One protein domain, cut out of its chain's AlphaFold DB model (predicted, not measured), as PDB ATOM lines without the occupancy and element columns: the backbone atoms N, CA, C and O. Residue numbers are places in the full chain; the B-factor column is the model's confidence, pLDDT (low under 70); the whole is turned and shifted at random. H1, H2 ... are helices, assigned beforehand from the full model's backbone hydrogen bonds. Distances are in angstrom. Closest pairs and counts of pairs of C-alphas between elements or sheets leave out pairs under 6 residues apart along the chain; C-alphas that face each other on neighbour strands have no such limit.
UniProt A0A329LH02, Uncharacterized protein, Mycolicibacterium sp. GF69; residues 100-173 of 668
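Overview. This is residues 100 to 173 of the 668 residues of an uncharacterized protein of Mycolicibacterium sp. GF69 (UniProt A0A329LH02). Two helices, H1 and the longer H2, cross near their middles, and a third, H3, packs on H1 and on residues 139 to 142 of H2, with the three centres making a triangle. Long stretches without a named element lie about this core: residues 110 to 128 lead from the end of H1 to the beginning of H2, and residues 158 to 173 run from the end of H3 back to the neighbourhood of the first residues of H2. The printed part has 74 residues, with three named helices in the order H1, H2, H3 and no named strand; its class is all helix, though under half of the residues, 34 of 74, are in named elements. The whole is compact and rounded, with a radius of gyration of the C-alphas of 11.2 A and spans of 28 by 27 by 21 A.

Along the chain. H1, residues 100 to 109, begins at C-alpha 100 at (28.868, 42.713, 19.558) and is 14.3 A from first to last C-alpha. A long link of 19 residues, 110 to 128, follows. H2, residues 129 to 142, is the longest helix, 20.0 A from C-alpha 129 at (31.330, 36.055, 22.476) to C-alpha 142. A tight link of 5 residues leads to H3, residues 148 to 157, which is 14.3 A long and ends at C-alpha 157 at (35.700, 59.106, 19.821). Residues 158 to 173 hold no named element.

Arrangement. H1 and H2 touch, with 19 pairs of C-alphas within 8 A; the closest C-alphas are those of Ala 104 and Leu 136, 4.6 A apart. They run the same way at a steep tilt of 52 degrees. H1 and H3 touch with 4 such pairs, the closest being the C-alphas of Ile 105 and Glu 148, 6.2 A apart. These two run opposite ways at a steep tilt of 48 degrees. H2 and H3 only just touch, with 3 pairs of C-alphas within 8 A, and H2 does so with residues 139 to 142 alone; the closest C-alphas are those of Leu 139 and Ala 151, 6.4 A apart. Their lines are about perpendicular, at 86 degrees. The helix packing is mostly crossed, with no touching pair at a shallow tilt. In H1, H2 and H3 every O i to N i+4 pair is within hydrogen-bond range.

Size, cuts and confidence. The C-alphas of Ala 121 and Arg 157 are the two farthest apart, at 30.5 A, and those of Trp 100 and Pro 173 are 17.5 A apart. The printed part has no cut. The link from H1 to H2 is long. The mean pLDDT of the printed part is 85.5, and the model's confidence is low, under 70, at residues 164 to 169.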
ATOM      1  N   TRP A 100      27.734  42.839  18.630       90.62
ATOM      2  CA  TRP A 100      28.868  42.713  19.558       90.62
ATOM      3  C   TRP A 100      29.002  43.940  20.471       90.62
ATOM      4  O   TRP A 100      29.208  43.785  21.674       90.62
ATOM      5  N   HIS A 101      28.824  45.149  19.927       92.38
ATOM      6  CA  HIS A 101      28.873  46.391  20.702       92.38
ATOM      7  C   HIS A 101      27.718  46.479  21.691       92.38
ATOM      8  O   HIS A 101      27.946  46.769  22.862       92.38
ATOM      9  N   ARG A 102      26.487  46.184  21.251       92.88
ATOM     10  CA  ARG A 102      25.316  46.179  22.139       92.88
ATOM     11  C   ARG A 102      25.496  45.204  23.298       92.88
ATOM     12  O   ARG A 102      25.211  45.553  24.442       92.88
ATOM     13  N   ALA A 103      26.022  44.013  23.022       93.06
ATOM     14  CA  ALA A 103      26.291  43.014  24.047       93.06
ATOM     15  C   ALA A 103      27.393  43.481  25.019       93.06
ATOM     16  O   ALA A 103      27.220  43.384  26.233       93.06
ATOM     17  N   ALA A 104      28.477  44.077  24.513       93.81
ATOM     18  CA  ALA A 104      29.538  44.655  25.339       93.81
ATOM     19  C   ALA A 104      29.038  45.815  26.221       93.81
ATOM     20  O   ALA A 104      29.339  45.858  27.413       93.81
ATOM     21  N   ILE A 105      28.230  46.730  25.674       95.19
ATOM     22  CA  ILE A 105      27.602  47.832  26.421       95.19
ATOM     23  C   ILE A 105      26.670  47.277  27.502       95.19
ATOM     24  O   ILE A 105      26.733  47.712  28.650       95.19
ATOM     25  N   THR A 106      25.856  46.275  27.169       95.12
ATOM     26  CA  THR A 106      24.948  45.625  28.124       95.12
ATOM     27  C   THR A 106      25.716  44.992  29.283       95.12
ATOM     28  O   THR A 106      25.365  45.211  30.444       95.12
ATOM     29  N   ALA A 107      26.793  44.253  28.991       94.81
ATOM     30  CA  ALA A 107      27.653  43.663  30.015       94.81
ATOM     31  C   ALA A 107      28.339  44.733  30.878       94.81
ATOM     32  O   ALA A 107      28.400  44.578  32.098       94.81
ATOM     33  N   LEU A 108      28.803  45.832  30.270       95.75
ATOM     34  CA  LEU A 108      29.418  46.957  30.976       95.75
ATOM     35  C   LEU A 108      28.442  47.589  31.975       95.75
ATOM     36  O   LEU A 108      28.769  47.690  33.156       95.75
ATOM     37  N   VAL A 109      27.249  47.978  31.511       96.19
ATOM     38  CA  VAL A 109      26.211  48.629  32.330       96.19
ATOM     39  C   VAL A 109      25.718  47.704  33.444       96.19
ATOM     40  O   VAL A 109      25.448  48.152  34.555       96.19
ATOM     41  N   SER A 110      25.651  46.401  33.167       94.88
ATOM     42  CA  SER A 110      25.212  45.388  34.133       94.88
ATOM     43  C   SER A 110      26.321  44.918  35.084       94.88
ATOM     44  O   SER A 110      26.061  44.099  35.963       94.88
ATOM     45  N   GLY A 111      27.565  45.386  34.916       93.38
ATOM     46  CA  GLY A 111      28.705  44.973  35.741       93.38
ATOM     47  C   GLY A 111      29.122  43.503  35.575       93.38
ATOM     48  O   GLY A 111      29.757  42.945  36.469       93.38
ATOM     49  N   LEU A 112      28.776  42.863  34.455       93.31
ATOM     50  CA  LEU A 112      29.044  41.442  34.194       93.31
ATOM     51  C   LEU A 112      30.483  41.209  33.753       93.31
ATOM     52  O   LEU A 112      31.015  42.000  32.981       93.31
ATOM     53  N   ARG A 113      31.126  40.118  34.184       89.06
ATOM     54  CA  ARG A 113      32.546  39.866  33.876       89.06
ATOM     55  C   ARG A 113      32.770  39.561  32.399       89.06
ATOM     56  O   ARG A 113      33.727  40.100  31.842       89.06
ATOM     57  N   SER A 114      31.879  38.776  31.801       92.00
ATOM     58  CA  SER A 114      31.856  38.430  30.380       92.00
ATOM     59  C   SER A 114      30.484  38.719  29.769       92.00
ATOM     60  O   SER A 114      29.446  38.638  30.422       92.00
ATOM     61  N   VAL A 115      30.466  38.983  28.469       92.25
ATOM     62  CA  VAL A 115      29.265  38.992  27.632       92.25
ATOM     63  C   VAL A 115      28.570  37.626  27.635       92.25
ATOM     64  O   VAL A 115      27.351  37.544  27.479       92.25
ATOM     65  N   SER A 116      29.315  36.542  27.870       89.69
ATOM     66  CA  SER A 116      28.752  35.198  28.018       89.69
ATOM     67  C   SER A 116      27.819  35.070  29.229       89.69
ATOM     68  O   SER A 116      26.920  34.227  29.194       89.69
ATOM     69  N   ASP A 117      27.968  35.936  30.240       92.12
ATOM     70  CA  ASP A 117      27.109  35.978  31.432       92.12
ATOM     71  C   ASP A 117      25.731  36.608  31.145       92.12
ATOM     72  O   ASP A 117      24.812  36.503  31.960       92.12
ATOM     73  N   ILE A 118      25.551  37.251  29.983       92.06
ATOM     74  CA  ILE A 118      24.244  37.747  29.541       92.06
ATOM     75  C   ILE A 118      23.360  36.541  29.173       92.06
ATOM     76  O   ILE A 118      23.794  35.689  28.384       92.06
ATOM     77  N   PRO A 119      22.108  36.460  29.672       89.69
ATOM     78  CA  PRO A 119      21.177  35.400  29.294       89.69
ATOM     79  C   PRO A 119      21.026  35.288  27.773       89.69
ATOM     80  O   PRO A 119      20.844  36.300  27.102       89.69
ATOM     81  N   LEU A 120      21.044  34.067  27.226       82.62
ATOM     82  CA  LEU A 120      21.005  33.822  25.774       82.62
ATOM     83  C   LEU A 120      19.842  34.554  25.072       82.62
ATOM     84  O   LEU A 120      20.019  35.118  23.998       82.62
ATOM     85  N   ALA A 121      18.671  34.610  25.719       82.56
ATOM     86  CA  ALA A 121      17.484  35.299  25.209       82.56
ATOM     87  C   ALA A 121      17.675  36.819  25.028       82.56
ATOM     88  O   ALA A 121      16.971  37.432  24.235       82.56
ATOM     89  N   ALA A 122      18.625  37.420  25.749       77.94
ATOM     90  CA  ALA A 122      18.981  38.833  25.665       77.94
ATOM     91  C   ALA A 122      20.164  39.102  24.710       77.94
ATOM     92  O   ALA A 122      20.613  40.241  24.596       77.94
ATOM     93  N   ARG A 123      20.672  38.073  24.014       83.06
ATOM     94  CA  ARG A 123      21.726  38.183  22.990       83.06
ATOM     95  C   ARG A 123      21.485  37.256  21.780       83.06
ATOM     96  O   ARG A 123      22.379  36.486  21.430       83.06
ATOM     97  N   PRO A 124      20.299  37.308  21.141       73.94
ATOM     98  CA  PRO A 124      19.905  36.349  20.104       73.94
ATOM     99  C   PRO A 124      20.806  36.375  18.858       73.94
ATOM    100  O   PRO A 124      21.031  35.330  18.257       73.94
ATOM    101  N   ASP A 125      21.372  37.537  18.518       78.62
ATOM    102  CA  ASP A 125      22.166  37.740  17.295       78.62
ATOM    103  C   ASP A 125      23.688  37.662  17.527       78.62
ATOM    104  O   ASP A 125      24.481  38.029  16.657       78.62
ATOM    105  N   LEU A 126      24.128  37.238  18.719       82.81
ATOM    106  CA  LEU A 126      25.545  37.205  19.073       82.81
ATOM    107  C   LEU A 126      26.191  35.875  18.665       82.81
ATOM    108  O   LEU A 126      26.071  34.874  19.369       82.81
ATOM    109  N   THR A 127      26.927  35.889  17.557       77.50
ATOM    110  CA  THR A 127      27.603  34.702  17.004       77.50
ATOM    111  C   THR A 127      28.987  34.432  17.596       77.50
ATOM    112  O   THR A 127      29.449  33.297  17.557       77.50
ATOM    113  N   ASP A 128      29.639  35.452  18.165       83.06
ATOM    114  CA  ASP A 128      30.998  35.368  18.712       83.06
ATOM    115  C   ASP A 128      31.102  36.177  20.015       83.06
ATOM    116  O   ASP A 128      31.057  37.413  20.021       83.06
ATOM    117  N   THR A 129      31.205  35.465  21.137       88.12
ATOM    118  CA  THR A 129      31.330  36.055  22.476       88.12
ATOM    119  C   THR A 129      32.728  36.590  22.753       88.12
ATOM    120  O   THR A 129      32.845  37.603  23.436       88.12
ATOM    121  N   ALA A 130      33.774  35.984  22.187       85.88
ATOM    122  CA  ALA A 130      35.160  36.404  22.371       85.88
ATOM    123  C   ALA A 130      35.411  37.786  21.752       85.88
ATOM    124  O   ALA A 130      36.081  38.639  22.343       85.88
ATOM    125  N   ARG A 131      34.809  38.051  20.588       86.50
ATOM    126  CA  ARG A 131      34.851  39.369  19.941       86.50
ATOM    127  C   ARG A 131      34.129  40.446  20.761       86.50
ATOM    128  O   ARG A 131      34.636  41.557  20.908       86.50
ATOM    129  N   ALA A 132      32.973  40.122  21.342       90.50
ATOM    130  CA  ALA A 132      32.245  41.055  22.204       90.50
ATOM    131  C   ALA A 132      32.945  41.286  23.556       90.50
ATOM    132  O   ALA A 132      32.952  42.409  24.060       90.50
ATOM    133  N   ASP A 133      33.590  40.263  24.116       92.06
ATOM    134  CA  ASP A 133      34.389  40.386  25.335       92.06
ATOM    135  C   ASP A 133      35.621  41.281  25.139       92.06
ATOM    136  O   ASP A 133      35.954  42.075  26.021       92.06
ATOM    137  N   ALA A 134      36.261  41.238  23.964       89.25
ATOM    138  CA  ALA A 134      37.346  42.162  23.636       89.25
ATOM    139  C   ALA A 134      36.868  43.625  23.670       89.25
ATOM    140  O   ALA A 134      37.516  44.479  24.283       89.25
ATOM    141  N   LEU A 135      35.697  43.911  23.087       90.38
ATOM    142  CA  LEU A 135      35.079  45.242  23.128       90.38
ATOM    143  C   LEU A 135      34.708  45.660  24.558       90.38
ATOM    144  O   LEU A 135      34.965  46.802  24.941       90.38
ATOM    145  N   LEU A 136      34.163  44.747  25.369       92.81
ATOM    146  CA  LEU A 136      33.851  44.999  26.780       92.81
ATOM    147  C   LEU A 136      35.097  45.446  27.559       92.81
ATOM    148  O   LEU A 136      35.049  46.440  28.287       92.81
ATOM    149  N   ILE A 137      36.223  44.752  27.378       90.44
ATOM    150  CA  ILE A 137      37.496  45.102  28.023       90.44
ATOM    151  C   ILE A 137      37.966  46.491  27.576       90.44
ATOM    152  O   ILE A 137      38.327  47.324  28.411       90.44
ATOM    153  N   MET A 138      37.914  46.792  26.276       88.75
ATOM    154  CA  MET A 138      38.325  48.110  25.781       88.75
ATOM    155  C   MET A 138      37.430  49.239  26.295       88.75
ATOM    156  O   MET A 138      37.941  50.300  26.658       88.75
ATOM    157  N   LEU A 139      36.117  49.018  26.391       91.88
ATOM    158  CA  LEU A 139      35.193  49.996  26.963       91.88
ATOM    159  C   LEU A 139      35.502  50.263  28.440       91.88
ATOM    160  O   LEU A 139      35.601  51.427  28.825       91.88
ATOM    161  N   ARG A 140      35.759  49.224  29.245       91.06
ATOM    162  CA  ARG A 140      36.179  49.373  30.654       91.06
ATOM    163  C   ARG A 140      37.438  50.219  30.813       91.06
ATOM    164  O   ARG A 140      37.526  51.029  31.727       91.06
ATOM    165  N   ARG A 141      38.398  50.077  29.896       88.38
ATOM    166  CA  ARG A 141      39.640  50.867  29.897       88.38
ATOM    167  C   ARG A 141      39.432  52.332  29.490       88.38
ATOM    168  O   ARG A 141      40.292  53.166  29.766       88.38
ATOM    169  N   LYS A 142      38.342  52.657  28.785       86.69
ATOM    170  CA  LYS A 142      38.079  53.996  28.218       86.69
ATOM    171  C   LYS A 142      37.014  54.787  28.968       86.69
ATOM    172  O   LYS A 142      36.949  56.005  28.802       86.69
ATOM    173  N   VAL A 143      36.187  54.117  29.758       89.38
ATOM    174  CA  VAL A 143      35.011  54.697  30.399       89.38
ATOM    175  C   VAL A 143      35.160  54.642  31.917       89.38
ATOM    176  O   VAL A 143      35.380  53.583  32.487       89.38
ATOM    177  N   THR A 144      35.004  55.790  32.578       86.88
ATOM    178  CA  THR A 144      35.032  55.880  34.049       86.88
ATOM    179  C   THR A 144      33.689  55.508  34.681       86.88
ATOM    180  O   THR A 144      33.657  54.873  35.728       86.88
ATOM    181  N   GLU A 145      32.580  55.887  34.042       89.81
ATOM    182  CA  GLU A 145      31.219  55.603  34.510       89.81
ATOM    183  C   GLU A 145      30.552  54.583  33.584       89.81
ATOM    184  O   GLU A 145      30.348  54.913  32.413       89.81
ATOM    185  N   PRO A 146      30.175  53.383  34.055       93.06
ATOM    186  CA  PRO A 146      29.657  52.305  33.212       93.06
ATOM    187  C   PRO A 146      28.205  52.566  32.775       93.06
ATOM    188  O   PRO A 146      27.278  51.862  33.160       93.06
ATOM    189  N   THR A 147      27.994  53.613  31.983       96.56
ATOM    190  CA  THR A 147      26.698  53.991  31.419       96.56
ATOM    191  C   THR A 147      26.713  53.833  29.906       96.56
ATOM    192  O   THR A 147      27.749  53.995  29.256       96.56
ATOM    193  N   GLU A 148      25.546  53.567  29.328       96.06
ATOM    194  CA  GLU A 148      25.368  53.445  27.879       96.06
ATOM    195  C   GLU A 148      25.862  54.692  27.137       96.06
ATOM    196  O   GLU A 148      26.688  54.604  26.228       96.06
ATOM    197  N   ALA A 149      25.448  55.873  27.601       92.69
ATOM    198  CA  ALA A 149      25.852  57.139  27.006       92.69
ATOM    199  C   ALA A 149      27.377  57.351  27.060       92.69
ATOM    200  O   ALA A 149      27.955  57.929  26.138       92.69
ATOM    201  N   ALA A 150      28.055  56.903  28.123       92.25
ATOM    202  CA  ALA A 150      29.511  56.993  28.203       92.25
ATOM    203  C   ALA A 150      30.204  56.015  27.245       92.25
ATOM    204  O   ALA A 150      31.185  56.397  26.602       92.25
ATOM    205  N   ALA A 151      29.672  54.801  27.096       94.12
ATOM    206  CA  ALA A 151      30.180  53.819  26.146       94.12
ATOM    207  C   ALA A 151      30.016  54.286  24.692       94.12
ATOM    208  O   ALA A 151      30.993  54.293  23.946       94.12
ATOM    209  N   LEU A 152      28.836  54.782  24.309       94.12
ATOM    210  CA  LEU A 152      28.580  55.320  22.965       94.12
ATOM    211  C   LEU A 152      29.487  56.518  22.648       94.12
ATOM    212  O   LEU A 152      30.053  56.597  21.558       94.12
ATOM    213  N   ARG A 153      29.738  57.407  23.622       90.75
ATOM    214  CA  ARG A 153      30.738  58.482  23.470       90.75
ATOM    215  C   ARG A 153      32.158  57.945  23.290       90.75
ATOM    216  O   ARG A 153      32.930  58.522  22.526       90.75
ATOM    217  N   ALA A 154      32.531  56.880  23.998       89.38
ATOM    218  CA  ALA A 154      33.846  56.264  23.842       89.38
ATOM    219  C   ALA A 154      34.016  55.648  22.446       89.38
ATOM    220  O   ALA A 154      35.069  55.850  21.837       89.38
ATOM    221  N   LEU A 155      32.980  54.988  21.920       90.44
ATOM    222  CA  LEU A 155      32.949  54.452  20.556       90.44
ATOM    223  C   LEU A 155      33.029  55.568  19.504       90.44
ATOM    224  O   LEU A 155      33.888  55.522  18.629       90.44
ATOM    225  N   ALA A 156      32.225  56.628  19.638       88.12
ATOM    226  CA  ALA A 156      32.247  57.777  18.726       88.12
ATOM    227  C   ALA A 156      33.633  58.445  18.644       88.12
ATOM    228  O   ALA A 156      34.081  58.866  17.579       88.12
ATOM    229  N   ARG A 157      34.354  58.513  19.767       84.12
ATOM    230  CA  ARG A 157      35.700  59.106  19.821       84.12
ATOM    231  C   ARG A 157      36.799  58.208  19.257       84.12
ATOM    232  O   ARG A 157      37.892  58.706  18.991       84.12
ATOM    233  N   ASN A 158      36.544  56.911  19.123       80.81
ATOM    234  CA  ASN A 158      37.534  55.904  18.767       80.81
ATOM    235  C   ASN A 158      36.977  55.022  17.648       80.81
ATOM    236  O   ASN A 158      36.535  53.913  17.912       80.81
ATOM    237  N   ASP A 159      37.035  55.488  16.399       79.50
ATOM    238  CA  ASP A 159      36.466  54.756  15.254       79.50
ATOM    239  C   ASP A 159      36.975  53.313  15.129       79.50
ATOM    240  O   ASP A 159      36.245  52.435  14.688       79.50
ATOM    241  N   TRP A 160      38.207  53.039  15.566       76.81
ATOM    242  CA  TRP A 160      38.752  51.682  15.587       76.81
ATOM    243  C   TRP A 160      37.973  50.731  16.511       76.81
ATOM    244  O   TRP A 160      37.952  49.538  16.243       76.81
ATOM    245  N   LEU A 161      37.307  51.246  17.552       81.19
ATOM    246  CA  LEU A 161      36.415  50.462  18.408       81.19
ATOM    247  C   LEU A 161      35.074  50.156  17.753       81.19
ATOM    248  O   LEU A 161      34.404  49.279  18.265       81.19
ATOM    249  N   LEU A 162      34.674  50.875  16.697       81.81
ATOM    250  CA  LEU A 162      33.448  50.591  15.938       81.81
ATOM    251  C   LEU A 162      33.656  49.514  14.871       81.81
ATOM    252  O   LEU A 162      32.689  48.942  14.366       81.81
ATOM    253  N   ASN A 163      34.913  49.235  14.533       74.19
ATOM    254  CA  ASN A 163      35.273  48.146  13.641       74.19
ATOM    255  C   ASN A 163      35.215  46.815  14.400       74.19
ATOM    256  O   ASN A 163      35.476  46.753  15.601       74.19
ATOM    257  N   ALA A 164      34.893  45.728  13.699       57.09
ATOM    258  CA  ALA A 164      34.982  44.400  14.292       57.09
ATOM    259  C   ALA A 164      36.458  44.080  14.619       57.09
ATOM    260  O   ALA A 164      37.294  44.230  13.727       57.09
ATOM    261  N   PRO A 165      36.790  43.631  15.847       57.28
ATOM    262  CA  PRO A 165      38.131  43.143  16.169       57.28
ATOM    263  C   PRO A 165      38.566  42.080  15.155       57.28
ATOM    264  O   PRO A 165      37.804  41.140  14.915       57.28
ATOM    265  N   GLU A 166      39.748  42.211  14.548       55.69
ATOM    266  CA  GLU A 166      40.295  41.197  13.632       55.69
ATOM    267  C   GLU A 166      40.375  39.825  14.333       55.69
ATOM    268  O   GLU A 166      40.442  39.752  15.561       55.69
ATOM    269  N   ASP A 167      40.418  38.719  13.583       47.25
ATOM    270  CA  ASP A 167      40.441  37.354  14.155       47.25
ATOM    271  C   ASP A 167      41.641  37.099  15.101       47.25
ATOM    272  O   ASP A 167      41.650  36.148  15.878       47.25
ATOM    273  N   GLY A 168      42.650  37.979  15.087       48.28
ATOM    274  CA  GLY A 168      43.792  37.953  16.001       48.28
ATOM    275  C   GLY A 168      43.715  38.850  17.240       48.28
ATOM    276  O   GLY A 168      44.711  38.921  17.965       48.28
ATOM    277  N   GLU A 169      42.594  39.541  17.468       60.06
ATOM    278  CA  GLU A 169      42.378  40.486  18.580       60.06
ATOM    279  C   GLU A 169      41.163  40.133  19.460       60.06
ATOM    280  O   GLU A 169      40.739  40.929  20.301       60.06
ATOM    281  N   VAL A 170      40.598  38.939  19.285       76.62
ATOM    282  CA  VAL A 170      39.497  38.436  20.118       76.62
ATOM    283  C   VAL A 170      39.958  38.146  21.549       76.62
ATOM    284  O   VAL A 170      41.132  37.860  21.801       76.62
ATOM    285  N   ALA A 171      39.030  38.217  22.505       85.31
ATOM    286  CA  ALA A 171      39.336  37.862  23.881       85.31
ATOM    287  C   ALA A 171      39.581  36.356  24.013       85.31
ATOM    288  O   ALA A 171      38.996  35.538  23.309       85.31
ATOM    289  N   HIS A 172      40.423  35.983  24.964       81.62
ATOM    290  CA  HIS A 172      40.661  34.597  25.336       81.62
ATOM    291  C   HIS A 172      40.481  34.436  26.849       81.62
ATOM    292  O   HIS A 172      40.560  35.427  27.584       81.62
ATOM    293  N   PRO A 173      40.227  33.221  27.358       84.38
ATOM    294  CA  PRO A 173      40.191  33.004  28.797       84.38
ATOM    295  C   PRO A 173      41.567  33.307  29.400       84.38
ATOM    296  O   PRO A 173      42.604  32.876  28.889       84.38
TER     297      PRO A 173